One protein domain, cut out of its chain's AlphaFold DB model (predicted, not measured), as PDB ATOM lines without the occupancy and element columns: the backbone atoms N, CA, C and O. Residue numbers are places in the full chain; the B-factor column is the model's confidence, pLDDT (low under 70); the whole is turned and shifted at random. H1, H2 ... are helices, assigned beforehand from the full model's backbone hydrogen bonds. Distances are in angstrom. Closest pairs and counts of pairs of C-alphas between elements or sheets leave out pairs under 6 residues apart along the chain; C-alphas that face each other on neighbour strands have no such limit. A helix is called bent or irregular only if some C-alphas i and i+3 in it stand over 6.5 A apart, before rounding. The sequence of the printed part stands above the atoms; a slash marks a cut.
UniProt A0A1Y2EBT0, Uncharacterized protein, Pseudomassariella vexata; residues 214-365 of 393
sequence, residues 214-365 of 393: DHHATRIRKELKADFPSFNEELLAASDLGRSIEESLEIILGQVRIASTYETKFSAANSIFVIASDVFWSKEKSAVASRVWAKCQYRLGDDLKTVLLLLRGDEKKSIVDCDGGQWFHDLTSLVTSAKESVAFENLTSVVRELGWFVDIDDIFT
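AT A GLANCE: This is residues 214 to 365 of the 393 residues of an uncharacterized protein of Pseudomassariella vexata (UniProt A0A1Y2EBT0). Six helices make an up-and-down bundle, each running against the one before it in the chain: H3 is its core, with H1, H2 and H5 packed on it, while H8 packs on H5 and H7 on H8. H4 packs across H2 and one end of H3; H6 meets H7 and H8, and short H9 touches no helix. The printed part has 152 residues with nine named helices, H1 to H9 in order, and no named strand: all helix. It is compact, with a radius of gyration of the C-alphas of 15.8 A and spans of 50 by 34 by 23 A.

HOW THE PARTS SIT: H2, residues 231 to 256, forms a hairpin with H3, residues 262 to 281, at a shallow tilt of 18 degrees; with residues 249 to 256 alone it touches H3, closest at the C-alphas of Val 256 and Lys 265, 6.0 A. H1, residues 214 to 224, touches H3 the same way, closest at C-alphas 217 and 271, 5.3 A. H4, residues 285 to 293, touches H2 at a steep tilt of 61 degrees, C-alphas 238 and 290 closest at 4.7 A. H5, residues 296 to 309, touches H8, residues 342 to 354, C-alphas 298 and 343 closest at 4.1 A. H7, residues 326 to 337, touches H6, residues 313 to 321, only at the corner, C-alphas 320 and 328 closest at 5.6 A. H8 is irregular: C-alphas 343 and 346 are 7.3 A apart. Every O i to N i+4 pair is within hydrogen-bond range in H1, H2, H3, H6 and H7; H4 has 4 of 5, H5 9 of 10, H8 5 of 9.

IN THESE COORDINATES: H2 spans 36.9 A from C-alpha 231 at (55.817, 29.854, 12.295); H3 spans 27.6 A. H9, residues 360 to 363, ends at (24.182, 2.841, 27.896).

THE WHOLE: The printed part has no cut and no long link. Mean pLDDT of the printed part is 74.7; residues under 70 include 283 to 298 and 355 to 365.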
ATOM      1  N   ASP A 214      26.710  21.801   8.423       84.69
ATOM      2  CA  ASP A 214      27.849  20.873   8.363       84.69
ATOM      3  C   ASP A 214      28.962  21.405   7.435       84.69
ATOM      4  O   ASP A 214      30.141  21.058   7.570       84.69
ATOM      5  N   HIS A 215      28.613  22.307   6.508       84.56
ATOM      6  CA  HIS A 215      29.570  23.027   5.671       84.56
ATOM      7  C   HIS A 215      30.501  23.950   6.476       84.56
ATOM      8  O   HIS A 215      31.654  24.120   6.083       84.56
ATOM      9  N   HIS A 216      30.045  24.536   7.592       87.06
ATOM     10  CA  HIS A 216      30.882  25.340   8.489       87.06
ATOM     11  C   HIS A 216      31.902  24.446   9.187       87.06
ATOM     12  O   HIS A 216      33.100  24.693   9.073       87.06
ATOM     13  N   ALA A 217      31.451  23.354   9.811       86.56
ATOM     14  CA  ALA A 217      32.335  22.372  10.434       86.56
ATOM     15  C   ALA A 217      33.366  21.815   9.433       86.56
ATOM     16  O   ALA A 217      34.563  21.779   9.709       86.56
ATOM     17  N   THR A 218      32.926  21.492   8.213       85.25
ATOM     18  CA  THR A 218      33.807  21.037   7.125       85.25
ATOM     19  C   THR A 218      34.815  22.104   6.682       85.25
ATOM     20  O   THR A 218      35.938  21.754   6.314       85.25
ATOM     21  N   ARG A 219      34.447  23.394   6.700       86.12
ATOM     22  CA  ARG A 219      35.356  24.505   6.379       86.12
ATOM     23  C   ARG A 219      36.428  24.653   7.459       86.12
ATOM     24  O   ARG A 219      37.610  24.556   7.140       86.12
ATOM     25  N   ILE A 220      36.017  24.770   8.722       85.19
ATOM     26  CA  ILE A 220      36.925  24.902   9.871       85.19
ATOM     27  C   ILE A 220      37.887  23.711   9.962       85.19
ATOM     28  O   ILE A 220      39.084  23.904  10.137       85.19
ATOM     29  N   ARG A 221      37.408  22.482   9.735       85.81
ATOM     30  CA  ARG A 221      38.254  21.277   9.681       85.81
ATOM     31  C   ARG A 221      39.351  21.340   8.615       85.81
ATOM     32  O   ARG A 221      40.419  20.769   8.822       85.81
ATOM     33  N   LYS A 222      39.091  21.969   7.464       85.88
ATOM     34  CA  LYS A 222      40.098  22.141   6.402       85.88
ATOM     35  C   LYS A 222      41.119  23.211   6.772       85.88
ATOM     36  O   LYS A 222      42.300  22.997   6.549       85.88
ATOM     37  N   GLU A 223      40.668  24.314   7.361       82.62
ATOM     38  CA  GLU A 223      41.539  25.396   7.839       82.62
ATOM     39  C   GLU A 223      42.439  24.927   9.003       82.62
ATOM     40  O   GLU A 223      43.629  25.220   9.011       82.62
ATOM     41  N   LEU A 224      41.913  24.107   9.923       77.62
ATOM     42  CA  LEU A 224      42.668  23.452  11.008       77.62
ATOM     43  C   LEU A 224      43.751  22.476  10.522       77.62
ATOM     44  O   LEU A 224      44.706  22.235  11.251       77.62
ATOM     45  N   LYS A 225      43.575  21.880   9.335       79.88
ATOM     46  CA  LYS A 225      44.472  20.876   8.734       79.88
ATOM     47  C   LYS A 225      45.300  21.437   7.573       79.88
ATOM     48  O   LYS A 225      45.751  20.677   6.720       79.88
ATOM     49  N   ALA A 226      45.428  22.757   7.483       78.88
ATOM     50  CA  ALA A 226      46.296  23.387   6.503       78.88
ATOM     51  C   ALA A 226      47.759  23.311   6.969       78.88
ATOM     52  O   ALA A 226      48.070  23.676   8.101       78.88
ATOM     53  N   ASP A 227      48.649  22.855   6.086       75.44
ATOM     54  CA  ASP A 227      50.092  22.854   6.331       75.44
ATOM     55  C   ASP A 227      50.651  24.279   6.201       75.44
ATOM     56  O   ASP A 227      50.479  24.928   5.164       75.44
ATOM     57  N   PHE A 228      51.369  24.755   7.224       73.12
ATOM     58  CA  PHE A 228      52.026  26.066   7.216       73.12
ATOM     59  C   PHE A 228      53.552  25.912   7.130       73.12
ATOM     60  O   PHE A 228      54.146  25.247   7.980       73.12
ATOM     61  N   PRO A 229      54.226  26.529   6.139       68.88
ATOM     62  CA  PRO A 229      55.665  26.354   5.939       68.88
ATOM     63  C   PRO A 229      56.524  27.191   6.903       68.88
ATOM     64  O   PRO A 229      57.738  26.991   6.956       68.88
ATOM     65  N   SER A 230      55.936  28.127   7.661       76.50
ATOM     66  CA  SER A 230      56.652  28.938   8.650       76.50
ATOM     67  C   SER A 230      55.802  29.283   9.879       76.50
ATOM     68  O   SER A 230      54.583  29.422   9.800       76.50
ATOM     69  N   PHE A 231      56.463  29.489  11.024       71.75
ATOM     70  CA  PHE A 231      55.817  29.854  12.295       71.75
ATOM     71  C   PHE A 231      55.059  31.196  12.236       71.75
ATOM     72  O   PHE A 231      54.031  31.367  12.884       71.75
ATOM     73  N   ASN A 232      55.536  32.152  11.432       73.50
ATOM     74  CA  ASN A 232      54.856  33.441  11.268       73.50
ATOM     75  C   ASN A 232      53.564  33.303  10.447       73.50
ATOM     76  O   ASN A 232      52.574  33.964  10.755       73.50
ATOM     77  N   GLU A 233      53.559  32.440   9.427       74.06
ATOM     78  CA  GLU A 233      52.345  32.103   8.672       74.06
ATOM     79  C   GLU A 233      51.355  31.325   9.541       74.06
ATOM     80  O   GLU A 233      50.169  31.635   9.530       74.06
ATOM     81  N   GLU A 234      51.843  30.394  10.363       71.12
ATOM     82  CA  GLU A 234      51.044  29.659  11.346       71.12
ATOM     83  C   GLU A 234      50.364  30.585  12.372       71.12
ATOM     84  O   GLU A 234      49.175  30.426  12.651       71.12
ATOM     85  N   LEU A 235      51.067  31.599  12.894       70.75
ATOM     86  CA  LEU A 235      50.488  32.570  13.832       70.75
ATOM     87  C   LEU A 235      49.396  33.438  13.178       70.75
ATOM     88  O   LEU A 235      48.356  33.701  13.788       70.75
ATOM     89  N   LEU A 236      49.619  33.886  11.936       74.88
ATOM     90  CA  LEU A 236      48.629  34.654  11.172       74.88
ATOM     91  C   LEU A 236      47.404  33.796  10.837       74.88
ATOM     92  O   LEU A 236      46.270  34.225  11.059       74.88
ATOM     93  N   ALA A 237      47.625  32.558  10.397       75.56
ATOM     94  CA  ALA A 237      46.561  31.610  10.118       75.56
ATOM     95  C   ALA A 237      45.757  31.249  11.372       75.56
ATOM     96  O   ALA A 237      44.538  31.153  11.292       75.56
ATOM     97  N   ALA A 238      46.390  31.128  12.542       74.56
ATOM     98  CA  ALA A 238      45.689  30.872  13.801       74.56
ATOM     99  C   ALA A 238      44.730  32.012  14.204       74.56
ATOM    100  O   ALA A 238      43.666  31.749  14.776       74.56
ATOM    101  N   SER A 239      45.086  33.263  13.878       76.44
ATOM    102  CA  SER A 239      44.239  34.459  14.033       76.44
ATOM    103  C   SER A 239      43.055  34.452  13.056       76.44
ATOM    104  O   SER A 239      41.906  34.629  13.469       76.44
ATOM    105  N   ASP A 240      43.310  34.196  11.771       81.62
ATOM    106  CA  ASP A 240      42.260  34.183  10.746       81.62
ATOM    107  C   ASP A 240      41.308  32.982  10.899       81.62
ATOM    108  O   ASP A 240      40.097  33.141  10.743       81.62
ATOM    109  N   LEU A 241      41.814  31.819  11.322       80.81
ATOM    110  CA  LEU A 241      41.020  30.664  11.751       80.81
ATOM    111  C   LEU A 241      40.148  31.003  12.970       80.81
ATOM    112  O   LEU A 241      38.969  30.659  12.996       80.81
ATOM    113  N   GLY A 242      40.687  31.735  13.950       79.94
ATOM    114  CA  GLY A 242      39.905  32.249  15.077       79.94
ATOM    115  C   GLY A 242      38.698  33.070  14.613       79.94
ATOM    116  O   GLY A 242      37.569  32.784  15.011       79.94
ATOM    117  N   ARG A 243      38.916  34.021  13.696       82.50
ATOM    118  CA  ARG A 243      37.843  34.832  13.093       82.50
ATOM    119  C   ARG A 243      36.847  33.983  12.293       82.50
ATOM    120  O   ARG A 243      35.643  34.165  12.426       82.50
ATOM    121  N   SER A 244      37.341  33.027  11.506       85.12
ATOM    122  CA  SER A 244      36.536  32.093  10.705       85.12
ATOM    123  C   SER A 244      35.588  31.243  11.567       85.12
ATOM    124  O   SER A 244      34.438  30.998  11.174       85.12
ATOM    125  N   ILE A 245      36.041  30.834  12.760       85.06
ATOM    126  CA  ILE A 245      35.220  30.157  13.769       85.06
ATOM    127  C   ILE A 245      34.163  31.118  14.323       85.06
ATOM    128  O   ILE A 245      32.984  30.775  14.289       85.06
ATOM    129  N   GLU A 246      34.540  32.320  14.776       85.38
ATOM    130  CA  GLU A 246      33.584  33.299  15.326       85.38
ATOM    131  C   GLU A 246      32.476  33.669  14.325       85.38
ATOM    132  O   GLU A 246      31.294  33.600  14.666       85.38
ATOM    133  N   GLU A 247      32.834  33.968  13.072       87.56
ATOM    134  CA  GLU A 247      31.879  34.237  11.986       87.56
ATOM    135  C   GLU A 247      30.926  33.054  11.753       87.56
ATOM    136  O   GLU A 247      29.725  33.238  11.546       87.56
ATOM    137  N   SER A 248      31.445  31.822  11.805       88.56
ATOM    138  CA  SER A 248      30.631  30.614  11.643       88.56
ATOM    139  C   SER A 248      29.649  30.427  12.801       88.56
ATOM    140  O   SER A 248      28.478  30.142  12.558       88.56
ATOM    141  N   LEU A 249      30.086  30.635  14.046       88.44
ATOM    142  CA  LEU A 249      29.226  30.545  15.229       88.44
ATOM    143  C   LEU A 249      28.127  31.616  15.218       88.44
ATOM    144  O   LEU A 249      26.976  31.318  15.534       88.44
ATOM    145  N   GLU A 250      28.444  32.841  14.795       87.56
ATOM    146  CA  GLU A 250      27.469  33.933  14.690       87.56
ATOM    147  C   GLU A 250      26.407  33.673  13.618       87.56
ATOM    148  O   GLU A 250      25.221  33.924  13.858       87.56
ATOM    149  N   ILE A 251      26.794  33.097  12.474       85.19
ATOM    150  CA  ILE A 251      25.850  32.657  11.438       85.19
ATOM    151  C   ILE A 251      24.956  31.530  11.972       85.19
ATOM    152  O   ILE A 251      23.731  31.642  11.884       85.19
ATOM    153  N   ILE A 252      25.538  30.479  12.563       86.62
ATOM    154  CA  ILE A 252      24.791  29.331  13.098       86.62
ATOM    155  C   ILE A 252      23.786  29.796  14.161       86.62
ATOM    156  O   ILE A 252      22.589  29.542  14.032       86.62
ATOM    157  N   LEU A 253      24.229  30.543  15.178       85.56
ATOM    158  CA  LEU A 253      23.347  31.043  16.236       85.56
ATOM    159  C   LEU A 253      22.290  32.023  15.724       85.56
ATOM    160  O   LEU A 253      21.148  31.983  16.189       85.56
ATOM    161  N   GLY A 254      22.653  32.906  14.792       78.94
ATOM    162  CA  GLY A 254      21.724  33.855  14.187       78.94
ATOM    163  C   GLY A 254      20.567  33.147  13.487       78.94
ATOM    164  O   GLY A 254      19.411  33.508  13.700       78.94
ATOM    165  N   GLN A 255      20.866  32.100  12.715       79.25
ATOM    166  CA  GLN A 255      19.864  31.310  12.000       79.25
ATOM    167  C   GLN A 255      19.058  30.395  12.936       79.25
ATOM    168  O   GLN A 255      17.829  30.380  12.872       79.25
ATOM    169  N   VAL A 256      19.710  29.689  13.865       81.00
ATOM    170  CA  VAL A 256      19.046  28.776  14.818       81.00
ATOM    171  C   VAL A 256      18.049  29.495  15.724       81.00
ATOM    172  O   VAL A 256      16.980  28.961  15.994       81.00
ATOM    173  N   ARG A 257      18.348  30.723  16.165       77.56
ATOM    174  CA  ARG A 257      17.415  31.528  16.981       77.56
ATOM    175  C   ARG A 257      16.151  31.957  16.221       77.56
ATOM    176  O   ARG A 257      15.199  32.420  16.849       77.56
ATOM    177  N   ILE A 258      16.148  31.846  14.892       69.88
ATOM    178  CA  ILE A 258      15.025  32.200  14.012       69.88
ATOM    179  C   ILE A 258      14.282  30.936  13.536       69.88
ATOM    180  O   ILE A 258      13.065  30.989  13.341       69.88
ATOM    181  N   ALA A 259      14.991  29.814  13.382       65.06
ATOM    182  CA  ALA A 259      14.456  28.532  12.932       65.06
ATOM    183  C   ALA A 259      13.645  27.785  14.011       65.06
ATOM    184  O   ALA A 259      13.963  27.809  15.198       65.06
ATOM    185  N   SER A 260      12.598  27.078  13.580       61.22
ATOM    186  CA  SER A 260      11.721  26.261  14.434       61.22
ATOM    187  C   SER A 260      12.079  24.770  14.448       61.22
ATOM    188  O   SER A 260      11.862  24.106  15.465       61.22
ATOM    189  N   THR A 261      12.624  24.254  13.342       76.38
ATOM    190  CA  THR A 261      12.719  22.811  13.075       76.38
ATOM    191  C   THR A 261      13.814  22.110  13.879       76.38
ATOM    192  O   THR A 261      14.886  22.671  14.139       76.38
ATOM    193  N   TYR A 262      13.547  20.859  14.263       82.44
ATOM    194  CA  TYR A 262      14.486  20.012  15.000       82.44
ATOM    195  C   TYR A 262      15.782  19.799  14.212       82.44
ATOM    196  O   TYR A 262      16.866  19.970  14.757       82.44
ATOM    197  N   GLU A 263      15.678  19.528  12.911       82.75
ATOM    198  CA  GLU A 263      16.800  19.232  12.016       82.75
ATOM    199  C   GLU A 263      17.801  20.393  11.959       82.75
ATOM    200  O   GLU A 263      19.011  20.174  11.948       82.75
ATOM    201  N   THR A 264      17.301  21.634  11.980       83.12
ATOM    202  CA  THR A 264      18.139  22.841  11.988       83.12
ATOM    203  C   THR A 264      18.890  22.989  13.313       83.12
ATOM    204  O   THR A 264      20.090  23.264  13.325       83.12
ATOM    205  N   LYS A 265      18.202  22.776  14.444       86.12
ATOM    206  CA  LYS A 265      18.817  22.814  15.782       86.12
ATOM    207  C   LYS A 265      19.831  21.678  15.959       86.12
ATOM    208  O   LYS A 265      20.904  21.908  16.508       86.12
ATOM    209  N   PHE A 266      19.518  20.483  15.458       89.12
ATOM    210  CA  PHE A 266      20.389  19.312  15.487       89.12
ATOM    211  C   PHE A 266      21.644  19.515  14.627       89.12
ATOM    212  O   PHE A 266      22.748  19.371  15.143       89.12
ATOM    213  N   SER A 267      21.515  19.936  13.360       89.31
ATOM    214  CA  SER A 267      22.685  20.220  12.506       89.31
ATOM    215  C   SER A 267      23.559  21.329  13.100       89.31
ATOM    216  O   SER A 267      24.782  21.246  13.024       89.31
ATOM    217  N   ALA A 268      22.968  22.323  13.769       89.94
ATOM    218  CA  ALA A 268      23.723  23.339  14.494       89.94
ATOM    219  C   ALA A 268      24.453  22.788  15.725       89.94
ATOM    220  O   ALA A 268      25.648  23.033  15.869       89.94
ATOM    221  N   ALA A 269      23.769  22.034  16.590       90.94
ATOM    222  CA  ALA A 269      24.378  21.412  17.765       90.94
ATOM    223  C   ALA A 269      25.532  20.489  17.350       90.94
ATOM    224  O   ALA A 269      26.633  20.598  17.885       90.94
ATOM    225  N   ASN A 270      25.310  19.661  16.327       90.81
ATOM    226  CA  ASN A 270      26.320  18.789  15.750       90.81
ATOM    227  C   ASN A 270      27.483  19.577  15.123       90.81
ATOM    228  O   ASN A 270      28.639  19.264  15.378       90.81
ATOM    229  N   SER A 271      27.210  20.638  14.358       90.75
ATOM    230  CA  SER A 271      28.260  21.455  13.731       90.75
ATOM    231  C   SER A 271      29.129  22.180  14.756       90.75
ATOM    232  O   SER A 271      30.351  22.179  14.620       90.75
ATOM    233  N   ILE A 272      28.532  22.763  15.803       90.00
ATOM    234  CA  ILE A 272      29.289  23.410  16.885       90.00
ATOM    235  C   ILE A 272      30.064  22.359  17.688       90.00
ATOM    236  O   ILE A 272      31.236  22.581  17.985       90.00
ATOM    237  N   PHE A 273      29.462  21.202  17.987       88.62
ATOM    238  CA  PHE A 273      30.148  20.086  18.642       88.62
ATOM    239  C   PHE A 273      31.356  19.597  17.830       88.62
ATOM    240  O   PHE A 273      32.446  19.463  18.380       88.62
ATOM    241  N   VAL A 274      31.204  19.404  16.518       88.62
ATOM    242  CA  VAL A 274      32.291  18.989  15.620       88.62
ATOM    243  C   VAL A 274      33.399  20.041  15.570       88.62
ATOM    244  O   VAL A 274      34.566  19.678  15.674       88.62
ATOM    245  N   ILE A 275      33.062  21.334  15.475       87.06
ATOM    246  CA  ILE A 275      34.051  22.423  15.542       87.06
ATOM    247  C   ILE A 275      34.783  22.398  16.891       87.06
ATOM    248  O   ILE A 275      36.009  22.468  16.918       87.06
ATOM    249  N   ALA A 276      34.062  22.264  18.007       83.88
ATOM    250  CA  ALA A 276      34.657  22.204  19.338       83.88
ATOM    251  C   ALA A 276      35.573  20.983  19.510       83.88
ATOM    252  O   ALA A 276      36.667  21.116  20.054       83.88
ATOM    253  N   SER A 277      35.155  19.826  18.997       83.00
ATOM    254  CA  SER A 277      35.912  18.576  19.001       83.00
ATOM    255  C   SER A 277      37.180  18.683  18.148       83.00
ATOM    256  O   SER A 277      38.276  18.460  18.659       83.00
ATOM    257  N   ASP A 278      37.077  19.127  16.889       83.94
ATOM    258  CA  ASP A 278      38.237  19.313  16.007       83.94
ATOM    259  C   ASP A 278      39.223  20.350  16.589       83.94
ATOM    260  O   ASP A 278      40.434  20.119  16.592       83.94
ATOM    261  N   VAL A 279      38.730  21.465  17.147       79.06
ATOM    262  CA  VAL A 279      39.573  22.476  17.813       79.06
ATOM    263  C   VAL A 279      40.239  21.915  19.070       79.06
ATOM    264  O   VAL A 279      41.413  22.207  19.291       79.06
ATOM    265  N   PHE A 280      39.542  21.128  19.897       76.50
ATOM    266  CA  PHE A 280      40.056  20.609  21.174       76.50
ATOM    267  C   PHE A 280      41.008  19.411  21.020       76.50
ATOM    268  O   PHE A 280      41.999  19.329  21.744       76.50
ATOM    269  N   TRP A 281      40.749  18.515  20.067       77.12
ATOM    270  CA  TRP A 281      41.525  17.285  19.873       77.12
ATOM    271  C   TRP A 281      42.635  17.389  18.827       77.12
ATOM    272  O   TRP A 281      43.519  16.531  18.803       77.12
ATOM    273  N   SER A 282      42.628  18.419  17.971       72.56
ATOM    274  CA  SER A 282      43.707  18.607  16.997       72.56
ATOM    275  C   SER A 282      45.077  18.700  17.684       72.56
ATOM    276  O   SER A 282      45.245  19.374  18.706       72.56
ATOM    277  N   LYS A 283      46.062  18.006  17.113       68.56
ATOM    278  CA  LYS A 283      47.468  18.060  17.536       68.56
ATOM    279  C   LYS A 283      48.272  19.093  16.740       68.56
ATOM    280  O   LYS A 283      49.443  19.299  17.042       68.56
ATOM    281  N   GLU A 284      47.646  19.739  15.755       66.69
ATOM    282  CA  GLU A 284      48.291  20.769  14.946       66.69
ATOM    283  C   GLU A 284      48.623  21.994  15.801       66.69
ATOM    284  O   GLU A 284      47.806  22.474  16.596       66.69
ATOM    285  N   LYS A 285      49.834  22.524  15.623       59.16
ATOM    286  CA  LYS A 285      50.320  23.711  16.341       59.16
ATOM    287  C   LYS A 285      49.438  24.937  16.061       59.16
ATOM    288  O   LYS A 285      49.132  25.681  16.994       59.16
ATOM    289  N   SER A 286      48.923  25.075  14.839       54.47
ATOM    290  CA  SER A 286      47.887  26.042  14.451       54.47
ATOM    291  C   SER A 286      46.629  25.961  15.332       54.47
ATOM    292  O   SER A 286      46.134  26.984  15.800       54.47
ATOM    293  N   ALA A 287      46.146  24.756  15.653       55.34
ATOM    294  CA  ALA A 287      44.991  24.554  16.526       55.34
ATOM    295  C   ALA A 287      45.299  24.909  17.988       55.34
ATOM    296  O   ALA A 287      44.467  25.518  18.666       55.34
ATOM    297  N   VAL A 288      46.504  24.584  18.471       57.97
ATOM    298  CA  VAL A 288      46.985  25.008  19.798       57.97
ATOM    299  C   VAL A 288      47.058  26.539  19.880       57.97
ATOM    300  O   VAL A 288      46.590  27.121  20.859       57.97
ATOM    301  N   ALA A 289      47.545  27.205  18.831       53.69
ATOM    302  CA  ALA A 289      47.561  28.660  18.740       53.69
ATOM    303  C   ALA A 289      46.140  29.256  18.689       53.69
ATOM    304  O   ALA A 289      45.849  30.183  19.444       53.69
ATOM    305  N   SER A 290      45.212  28.705  17.895       53.66
ATOM    306  CA  SER A 290      43.823  29.194  17.820       53.66
ATOM    307  C   SER A 290      43.028  29.011  19.119       53.66
ATOM    308  O   SER A 290      42.192  29.865  19.429       53.66
ATOM    309  N   ARG A 291      43.310  27.972  19.929       57.22
ATOM    310  CA  ARG A 291      42.755  27.843  21.297       57.22
ATOM    311  C   ARG A 291      43.088  29.063  22.156       57.22
ATOM    312  O   ARG A 291      42.217  29.557  22.867       57.22
ATOM    313  N   VAL A 292      44.330  29.543  22.068       53.88
ATOM    314  CA  VAL A 292      44.830  30.702  22.823       53.88
ATOM    315  C   VAL A 292      44.330  32.017  22.222       53.88
ATOM    316  O   VAL A 292      43.887  32.899  22.957       53.88
ATOM    317  N   TRP A 293      44.373  32.157  20.895       52.16
ATOM    318  CA  TRP A 293      44.128  33.434  20.217       52.16
ATOM    319  C   TRP A 293      42.667  33.882  20.280       52.16
ATOM    320  O   TRP A 293      42.376  35.054  20.514       52.16
ATOM    321  N   ALA A 294      41.731  32.955  20.076       48.78
ATOM    322  CA  ALA A 294      40.370  33.330  19.710       48.78
ATOM    323  C   ALA A 294      39.406  33.499  20.898       48.78
ATOM    324  O   ALA A 294      38.251  33.854  20.690       48.78
ATOM    325  N   LYS A 295      39.799  33.121  22.128       55.16
ATOM    326  CA  LYS A 295      38.870  32.840  23.256       55.16
ATOM    327  C   LYS A 295      37.706  31.890  22.895       55.16
ATOM    328  O   LYS A 295      36.809  31.688  23.714       55.16
ATOM    329  N   CYS A 296      37.732  31.269  21.708       57.88
ATOM    330  CA  CYS A 296      36.666  30.428  21.167       57.88
ATOM    331  C   CYS A 296      36.344  29.263  22.088       57.88
ATOM    332  O   CYS A 296      35.202  28.851  22.149       57.88
ATOM    333  N   GLN A 297      37.323  28.797  22.857       56.44
ATOM    334  CA  GLN A 297      37.145  27.852  23.949       56.44
ATOM    335  C   GLN A 297      35.915  28.171  24.836       56.44
ATOM    336  O   GLN A 297      35.085  27.295  25.044       56.44
ATOM    337  N   TYR A 298      35.733  29.424  25.270       60.91
ATOM    338  CA  TYR A 298      34.565  29.839  26.064       60.91
ATOM    339  C   TYR A 298      33.288  29.963  25.213       60.91
ATOM    340  O   TYR A 298      32.235  29.458  25.596       60.91
ATOM    341  N   ARG A 299      33.384  30.598  24.030       74.31
ATOM    342  CA  ARG A 299      32.232  30.796  23.127       74.31
ATOM    343  C   ARG A 299      31.650  29.473  22.631       74.31
ATOM    344  O   ARG A 299      30.445  29.310  22.659       74.31
ATOM    345  N   LEU A 300      32.477  28.503  22.248       77.25
ATOM    346  CA  LEU A 300      32.047  27.184  21.771       77.25
ATOM    347  C   LEU A 300      31.203  26.450  22.818       77.25
ATOM    348  O   LEU A 300      30.186  25.850  22.469       77.25
ATOM    349  N   GLY A 301      31.587  26.542  24.096       78.25
ATOM    350  CA  GLY A 301      30.811  25.987  25.200       78.25
ATOM    351  C   GLY A 301      29.456  26.672  25.384       78.25
ATOM    352  O   GLY A 301      28.423  26.003  25.466       78.25
ATOM    353  N   ASP A 302      29.448  28.004  25.402       81.81
ATOM    354  CA  ASP A 302      28.241  28.814  25.601       81.81
ATOM    355  C   ASP A 302      27.284  28.793  24.397       81.81
ATOM    356  O   ASP A 302      26.061  28.787  24.568       81.81
ATOM    357  N   ASP A 303      27.818  28.722  23.183       86.38
ATOM    358  CA  ASP A 303      27.066  28.702  21.932       86.38
ATOM    359  C   ASP A 303      26.439  27.313  21.716       86.38
ATOM    360  O   ASP A 303      25.242  27.225  21.428       86.38
ATOM    361  N   LEU A 304      27.173  26.218  21.981       86.19
ATOM    362  CA  LEU A 304      26.604  24.861  21.994       86.19
ATOM    363  C   LEU A 304      25.525  24.723  23.077       86.19
ATOM    364  O   LEU A 304      24.427  24.238  22.797       86.19
ATOM    365  N   LYS A 305      25.783  25.229  24.291       84.81
ATOM    366  CA  LYS A 305      24.775  25.321  25.358       84.81
ATOM    367  C   LYS A 305      23.540  26.100  24.909       84.81
ATOM    368  O   LYS A 305      22.422  25.666  25.169       84.81
ATOM    369  N   THR A 306      23.723  27.223  24.218       86.19
ATOM    370  CA  THR A 306      22.619  28.040  23.701       86.19
ATOM    371  C   THR A 306      21.758  27.256  22.712       86.19
ATOM    372  O   THR A 306      20.537  27.294  22.832       86.19
ATOM    373  N   VAL A 307      22.358  26.519  21.770       86.25
ATOM    374  CA  VAL A 307      21.596  25.685  20.821       86.25
ATOM    375  C   VAL A 307      20.856  24.556  21.542       86.25
ATOM    376  O   VAL A 307      19.669  24.348  21.293       86.25
ATOM    377  N   LEU A 308      21.506  23.872  22.485       84.75
ATOM    378  CA  LEU A 308      20.896  22.769  23.235       84.75
ATOM    379  C   LEU A 308      19.753  23.234  24.157       84.75
ATOM    380  O   LEU A 308      18.786  22.502  24.354       84.75
ATOM    381  N   LEU A 309      19.795  24.471  24.659       83.31
ATOM    382  CA  LEU A 309      18.685  25.087  25.401       83.31
ATOM    383  C   LEU A 309      17.493  25.502  24.515       83.31
ATOM    384  O   LEU A 309      16.408  25.720  25.048       83.31
ATOM    385  N   LEU A 310      17.662  25.589  23.188       82.75
ATOM    386  CA  LEU A 310      16.573  25.844  22.228       82.75
ATOM    387  C   LEU A 310      15.841  24.562  21.786       82.75
ATOM    388  O   LEU A 310      14.823  24.645  21.088       82.75
ATOM    389  N   LEU A 311      16.331  23.386  22.194       81.56
ATOM    390  CA  LEU A 311      15.634  22.115  22.015       81.56
ATOM    391  C   LEU A 311      14.504  21.958  23.051       81.56
ATOM    392  O   LEU A 311      14.685  22.216  24.245       81.56
ATOM    393  N   ARG A 312      13.336  21.496  22.593       81.88
ATOM    394  CA  ARG A 312      12.219  21.024  23.432       81.88
ATOM    395  C   ARG A 312      12.595  19.724  24.166       81.88
ATOM    396  O   ARG A 312      13.614  19.119  23.866       81.88
ATOM    397  N   GLY A 313      11.804  19.282  25.145       77.62
ATOM    398  CA  GLY A 313      12.136  18.087  25.948       77.62
ATOM    399  C   GLY A 313      12.163  16.773  25.148       77.62
ATOM    400  O   GLY A 313      13.030  15.932  25.353       77.62
ATOM    401  N   ASP A 314      11.251  16.631  24.192       80.00
ATOM    402  CA  ASP A 314      11.184  15.556  23.195       80.00
ATOM    403  C   ASP A 314      12.310  15.647  22.151       80.00
ATOM    404  O   ASP A 314      12.942  14.641  21.823       80.00
ATOM    405  N   GLU A 315      12.631  16.861  21.696       83.69
ATOM    406  CA  GLU A 315      13.799  17.135  20.848       83.69
ATOM    407  C   GLU A 315      15.126  16.801  21.581       83.69
ATOM    408  O   GLU A 315      16.041  16.251  20.972       83.69
ATOM    409  N   LYS A 316      15.223  17.069  22.896       82.88
ATOM    410  CA  LYS A 316      16.380  16.738  23.759       82.88
ATOM    411  C   LYS A 316      16.567  15.239  23.958       82.88
ATOM    412  O   LYS A 316      17.703  14.778  23.964       82.88
ATOM    413  N   LYS A 317      15.479  14.475  24.083       78.75
ATOM    414  CA  LYS A 317      15.571  13.012  24.071       78.75
ATOM    415  C   LYS A 317      16.007  12.504  22.691       78.75
ATOM    416  O   LYS A 317      16.928  11.705  22.593       78.75
ATOM    417  N   SER A 318      15.429  13.052  21.622       81.81
ATOM    418  CA  SER A 318      15.751  12.658  20.242       81.81
ATOM    419  C   SER A 318      17.225  12.859  19.857       81.81
ATOM    420  O   SER A 318      17.754  12.031  19.125       81.81
ATOM    421  N   ILE A 319      17.903  13.913  20.343       82.50
ATOM    422  CA  ILE A 319      19.348  14.138  20.100       82.50
ATOM    423  C   ILE A 319      20.255  13.234  20.951       82.50
ATOM    424  O   ILE A 319      21.393  12.982  20.572       82.50
ATOM    425  N   VAL A 320      19.772  12.744  22.095       80.31
ATOM    426  CA  VAL A 320      20.487  11.750  22.907       80.31
ATOM    427  C   VAL A 320      20.379  10.368  22.255       80.31
ATOM    428  O   VAL A 320      21.379   9.667  22.143       80.31
ATOM    429  N   ASP A 321      19.196  10.011  21.752       78.06
ATOM    430  CA  ASP A 321      18.915   8.682  21.200       78.06
ATOM    431  C   ASP A 321      19.277   8.534  19.701       78.06
ATOM    432  O   ASP A 321      19.206   7.426  19.164       78.06
ATOM    433  N   CYS A 322      19.654   9.615  18.994       76.69
ATOM    434  CA  CYS A 322      19.688   9.662  17.518       76.69
ATOM    435  C   CYS A 322      20.601   8.631  16.835       76.69
ATOM    436  O   CYS A 322      20.350   8.247  15.693       76.69
ATOM    437  N   ASP A 323      21.658   8.208  17.522       77.06
ATOM    438  CA  ASP A 323      22.662   7.246  17.070       77.06
ATOM    439  C   ASP A 323      22.942   6.167  18.133       77.06
ATOM    440  O   ASP A 323      24.020   5.577  18.173       77.06
ATOM    441  N   GLY A 324      21.957   5.899  19.000       78.56
ATOM    442  CA  GLY A 324      22.093   4.947  20.106       78.56
ATOM    443  C   GLY A 324      22.925   5.474  21.281       78.56
ATOM    444  O   GLY A 324      23.490   4.677  22.024       78.56
ATOM    445  N   GLY A 325      23.021   6.798  21.444       80.69
ATOM    446  CA  GLY A 325      23.757   7.440  22.537       80.69
ATOM    447  C   GLY A 325      25.199   7.824  22.207       80.69
ATOM    448  O   GLY A 325      25.855   8.440  23.049       80.69
ATOM    449  N   GLN A 326      25.703   7.515  21.007       84.56
ATOM    450  CA  GLN A 326      27.094   7.782  20.627       84.56
ATOM    451  C   GLN A 326      27.406   9.287  20.627       84.56
ATOM    452  O   GLN A 326      28.409   9.697  21.214       84.56
ATOM    453  N   TRP A 327      26.523  10.131  20.084       87.00
ATOM    454  CA  TRP A 327      26.693  11.589  20.100       87.00
ATOM    455  C   TRP A 327      26.793  12.141  21.531       87.00
ATOM    456  O   TRP A 327      27.652  12.973  21.839       87.00
ATOM    457  N   PHE A 328      25.947  11.644  22.440       86.31
ATOM    458  CA  PHE A 328      25.962  12.049  23.846       86.31
ATOM    459  C   PHE A 328      27.196  11.521  24.598       86.31
ATOM    460  O   PHE A 328      27.767  12.234  25.433       86.31
ATOM    461  N   HIS A 329      27.647  10.305  24.283       85.62
ATOM    462  CA  HIS A 329      28.893   9.745  24.799       85.62
ATOM    463  C   HIS A 329      30.101  10.589  24.367       85.62
ATOM    464  O   HIS A 329      30.921  10.966  25.206       85.62
ATOM    465  N   ASP A 330      30.183  10.972  23.092       85.81
ATOM    466  CA  ASP A 330      31.295  11.764  22.561       85.81
ATOM    467  C   ASP A 330      31.293  13.203  23.099       85.81
ATOM    468  O   ASP A 330      32.355  13.744  23.428       85.81
ATOM    469  N   LEU A 331      30.113  13.800  23.310       85.31
ATOM    470  CA  LEU A 331      29.967  15.059  24.049       85.31
ATOM    471  C   LEU A 331      30.458  14.928  25.501       85.31
ATOM    472  O   LEU A 331      31.181  15.797  25.997       85.31
ATOM    473  N   THR A 332      30.092  13.843  26.185       84.50
ATOM    474  CA  THR A 332      30.500  13.570  27.571       84.50
ATOM    475  C   THR A 332      32.008  13.336  27.682       84.50
ATOM    476  O   THR A 332      32.636  13.819  28.630       84.50
ATOM    477  N   SER A 333      32.597  12.654  26.697       84.50
ATOM    478  CA  SER A 333      34.040  12.456  26.549       84.50
ATOM    479  C   SER A 333      34.760  13.794  26.361       84.50
ATOM    480  O   SER A 333      35.625  14.132  27.168       84.50
ATOM    481  N   LEU A 334      34.321  14.625  25.404       81.00
ATOM    482  CA  LEU A 334      34.871  15.967  25.170       81.00
ATOM    483  C   LEU A 334      34.844  16.826  26.444       81.00
ATOM    484  O   LEU A 334      35.873  17.363  26.845       81.00
ATOM    485  N   VAL A 335      33.693  16.919  27.119       79.50
ATOM    486  CA  VAL A 335      33.548  17.713  28.355       79.50
ATOM    487  C   VAL A 335      34.375  17.137  29.508       79.50
ATOM    488  O   VAL A 335      34.905  17.895  30.316       79.50
ATOM    489  N   THR A 336      34.530  15.813  29.591       77.94
ATOM    490  CA  THR A 336      35.340  15.166  30.635       77.94
ATOM    491  C   THR A 336      36.834  15.377  30.420       77.94
ATOM    492  O   THR A 336      37.534  15.717  31.373       77.94
ATOM    493  N   SER A 337      37.318  15.224  29.190       73.06
ATOM    494  CA  SER A 337      38.715  15.476  28.826       73.06
ATOM    495  C   SER A 337      39.072  16.961  28.882       73.06
ATOM    496  O   SER A 337      40.211  17.309  29.171       73.06
ATOM    497  N   ALA A 338      38.094  17.844  28.678       66.44
ATOM    498  CA  ALA A 338      38.261  19.287  28.789       66.44
ATOM    499  C   ALA A 338      38.053  19.855  30.208       66.44
ATOM    500  O   ALA A 338      38.017  21.074  30.353       66.44
ATOM    501  N   LYS A 339      37.952  19.024  31.261       59.69
ATOM    502  CA  LYS A 339      37.740  19.479  32.657       59.69
ATOM    503  C   LYS A 339      38.800  20.446  33.194       59.69
ATOM    504  O   LYS A 339      38.497  21.217  34.095       59.69
ATOM    505  N   GLU A 340      40.016  20.414  32.657       56.31
ATOM    506  CA  GLU A 340      41.097  21.348  33.016       56.31
ATOM    507  C   GLU A 340      41.015  22.680  32.243       56.31
ATOM    508  O   GLU A 340      41.757  23.623  32.519       56.31
ATOM    509  N   SER A 341      40.103  22.785  31.273       57.81
ATOM    510  CA  SER A 341      39.888  23.966  30.445       57.81
ATOM    511  C   SER A 341      38.595  24.677  30.852       57.81
ATOM    512  O   SER A 341      37.493  24.208  30.568       57.81
ATOM    513  N   VAL A 342      38.739  25.865  31.452       58.72
ATOM    514  CA  VAL A 342      37.636  26.747  31.909       58.72
ATOM    515  C   VAL A 342      36.572  26.981  30.814       58.72
ATOM    516  O   VAL A 342      35.387  27.141  31.083       58.72
ATOM    517  N   ALA A 343      37.007  26.911  29.556       56.88
ATOM    518  CA  ALA A 343      36.222  26.793  28.332       56.88
ATOM    519  C   ALA A 343      34.956  25.909  28.406       56.88
ATOM    520  O   ALA A 343      33.895  26.296  27.920       56.88
ATOM    521  N   PHE A 344      35.069  24.711  28.993       60.75
ATOM    522  CA  PHE A 344      34.040  23.665  28.941       60.75
ATOM    523  C   PHE A 344      33.268  23.500  30.264       60.75
ATOM    524  O   PHE A 344      32.336  22.691  30.340       60.75
ATOM    525  N   GLU A 345      33.563  24.308  31.292       64.88
ATOM    526  CA  GLU A 345      32.821  24.312  32.565       64.88
ATOM    527  C   GLU A 345      31.313  24.508  32.338       64.88
ATOM    528  O   GLU A 345      30.484  23.766  32.877       64.88
ATOM    529  N   ASN A 346      30.944  25.435  31.449       65.25
ATOM    530  CA  ASN A 346      29.547  25.739  31.144       65.25
ATOM    531  C   ASN A 346      28.810  24.567  30.470       65.25
ATOM    532  O   ASN A 346      27.612  24.385  30.720       65.25
ATOM    533  N   LEU A 347      29.506  23.712  29.711       66.94
ATOM    534  CA  LEU A 347      28.928  22.504  29.108       66.94
ATOM    535  C   LEU A 347      28.721  21.361  30.108       66.94
ATOM    536  O   LEU A 347      27.818  20.553  29.909       66.94
ATOM    537  N   THR A 348      29.440  21.340  31.235       70.19
ATOM    538  CA  THR A 348      29.200  20.357  32.314       70.19
ATOM    539  C   THR A 348      27.765  20.443  32.850       70.19
ATOM    540  O   THR A 348      27.171  19.431  33.224       70.19
ATOM    541  N   SER A 349      27.168  21.642  32.847       68.75
ATOM    542  CA  SER A 349      25.752  21.821  33.201       68.75
ATOM    543  C   SER A 349      24.792  21.198  32.177       68.75
ATOM    544  O   SER A 349      23.770  20.646  32.571       68.75
ATOM    545  N   VAL A 350      25.149  21.224  30.891       68.50
ATOM    546  CA  VAL A 350      24.316  20.729  29.785       68.50
ATOM    547  C   VAL A 350      24.414  19.215  29.646       68.50
ATOM    548  O   VAL A 350      23.392  18.564  29.481       68.50
ATOM    549  N   VAL A 351      25.608  18.634  29.803       75.69
ATOM    550  CA  VAL A 351      25.781  17.170  29.863       75.69
ATOM    551  C   VAL A 351      24.967  16.578  31.014       75.69
ATOM    552  O   VAL A 351      24.335  15.541  30.847       75.69
ATOM    553  N   ARG A 352      24.904  17.263  32.164       73.56
ATOM    554  CA  ARG A 352      24.053  16.848  33.288       73.56
ATOM    555  C   ARG A 352      22.559  16.935  32.964       73.56
ATOM    556  O   ARG A 352      21.820  16.055  33.379       73.56
ATOM    557  N   GLU A 353      22.126  17.980  32.259       70.94
ATOM    558  CA  GLU A 353      20.726  18.168  31.854       70.94
ATOM    559  C   GLU A 353      20.292  17.146  30.789       70.94
ATOM    560  O   GLU A 353      19.212  16.575  30.893       70.94
ATOM    561  N   LEU A 354      21.145  16.867  29.798       70.44
ATOM    562  CA  LEU A 354      20.911  15.837  28.779       70.44
ATOM    563  C   LEU A 354      20.981  14.419  29.365       70.44
ATOM    564  O   LEU A 354      20.164  13.571  29.020       70.44
ATOM    565  N   GLY A 355      21.879  14.178  30.324       62.19
ATOM    566  CA  GLY A 355      21.993  12.905  31.039       62.19
ATOM    567  C   GLY A 355      20.785  12.543  31.911       62.19
ATOM    568  O   GLY A 355      20.736  11.432  32.418       62.19
ATOM    569  N   TRP A 356      19.800  13.435  32.088       59.97
ATOM    570  CA  TRP A 356      18.501  13.095  32.693       59.97
ATOM    571  C   TRP A 356      17.536  12.411  31.712       59.97
ATOM    572  O   TRP A 356      16.533  11.850  32.146       59.97
ATOM    573  N   PHE A 357      17.809  12.473  30.406       55.94
ATOM    574  CA  PHE A 357      17.034  11.781  29.368       55.94
ATOM    575  C   PHE A 357      17.596  10.387  29.046       55.94
ATOM    576  O   PHE A 357      16.940   9.618  28.348       55.94
ATOM    577  N   VAL A 358      18.779  10.075  29.584       57.00
ATOM    578  CA  VAL A 358      19.438   8.770  29.527       57.00
ATOM    579  C   VAL A 358      18.983   7.923  30.716       57.00
ATOM    580  O   VAL A 358      19.281   8.268  31.861       57.00
ATOM    581  N   ASP A 359      18.354   6.776  30.457       49.53
ATOM    582  CA  ASP A 359      18.366   5.683  31.433       49.53
ATOM    583  C   ASP A 359      19.791   5.113  31.462       49.53
ATOM    584  O   ASP A 359      20.259   4.479  30.516       49.53
ATOM    585  N   ILE A 360      20.523   5.413  32.540       44.81
ATOM    586  CA  ILE A 360      21.959   5.105  32.674       44.81
ATOM    587  C   ILE A 360      22.226   3.592  32.561       44.81
ATOM    588  O   ILE A 360      23.300   3.191  32.115       44.81
ATOM    589  N   ASP A 361      21.234   2.764  32.888       39.38
ATOM    590  CA  ASP A 361      21.313   1.306  32.819       39.38
ATOM    591  C   ASP A 361      21.353   0.751  31.370       39.38
ATOM    592  O   ASP A 361      21.886  -0.341  31.158       39.38
ATOM    593  N   ASP A 362      20.891   1.499  30.357       41.66
ATOM    594  CA  ASP A 362      20.894   1.051  28.947       41.66
ATOM    595  C   ASP A 362      22.193   1.407  28.188       41.66
ATOM    596  O   ASP A 362      22.603   0.679  27.282       41.66
ATOM    597  N   ILE A 363      22.910   2.477  28.565       43.75
ATOM    598  CA  ILE A 363      24.182   2.841  27.896       43.75
ATOM    599  C   ILE A 363      25.338   1.916  28.316       43.75
ATOM    600  O   ILE A 363      26.237   1.652  27.521       43.75
ATOM    601  N   PHE A 364      25.319   1.375  29.538       42.28
ATOM    602  CA  PHE A 364      26.377   0.481  30.035       42.28
ATOM    603  C   PHE A 364      26.144  -1.014  29.747       42.28
ATOM    604  O   PHE A 364      26.942  -1.845  30.189       42.28
ATOM    605  N   THR A 365      25.080  -1.378  29.020       37.72
ATOM    606  CA  THR A 365      24.697  -2.783  28.765       37.72
ATOM    607  C   THR A 365      24.897  -3.266  27.326       37.72
ATOM    608  O   THR A 365      24.722  -4.461  27.068       37.72
TER     609      THR A 365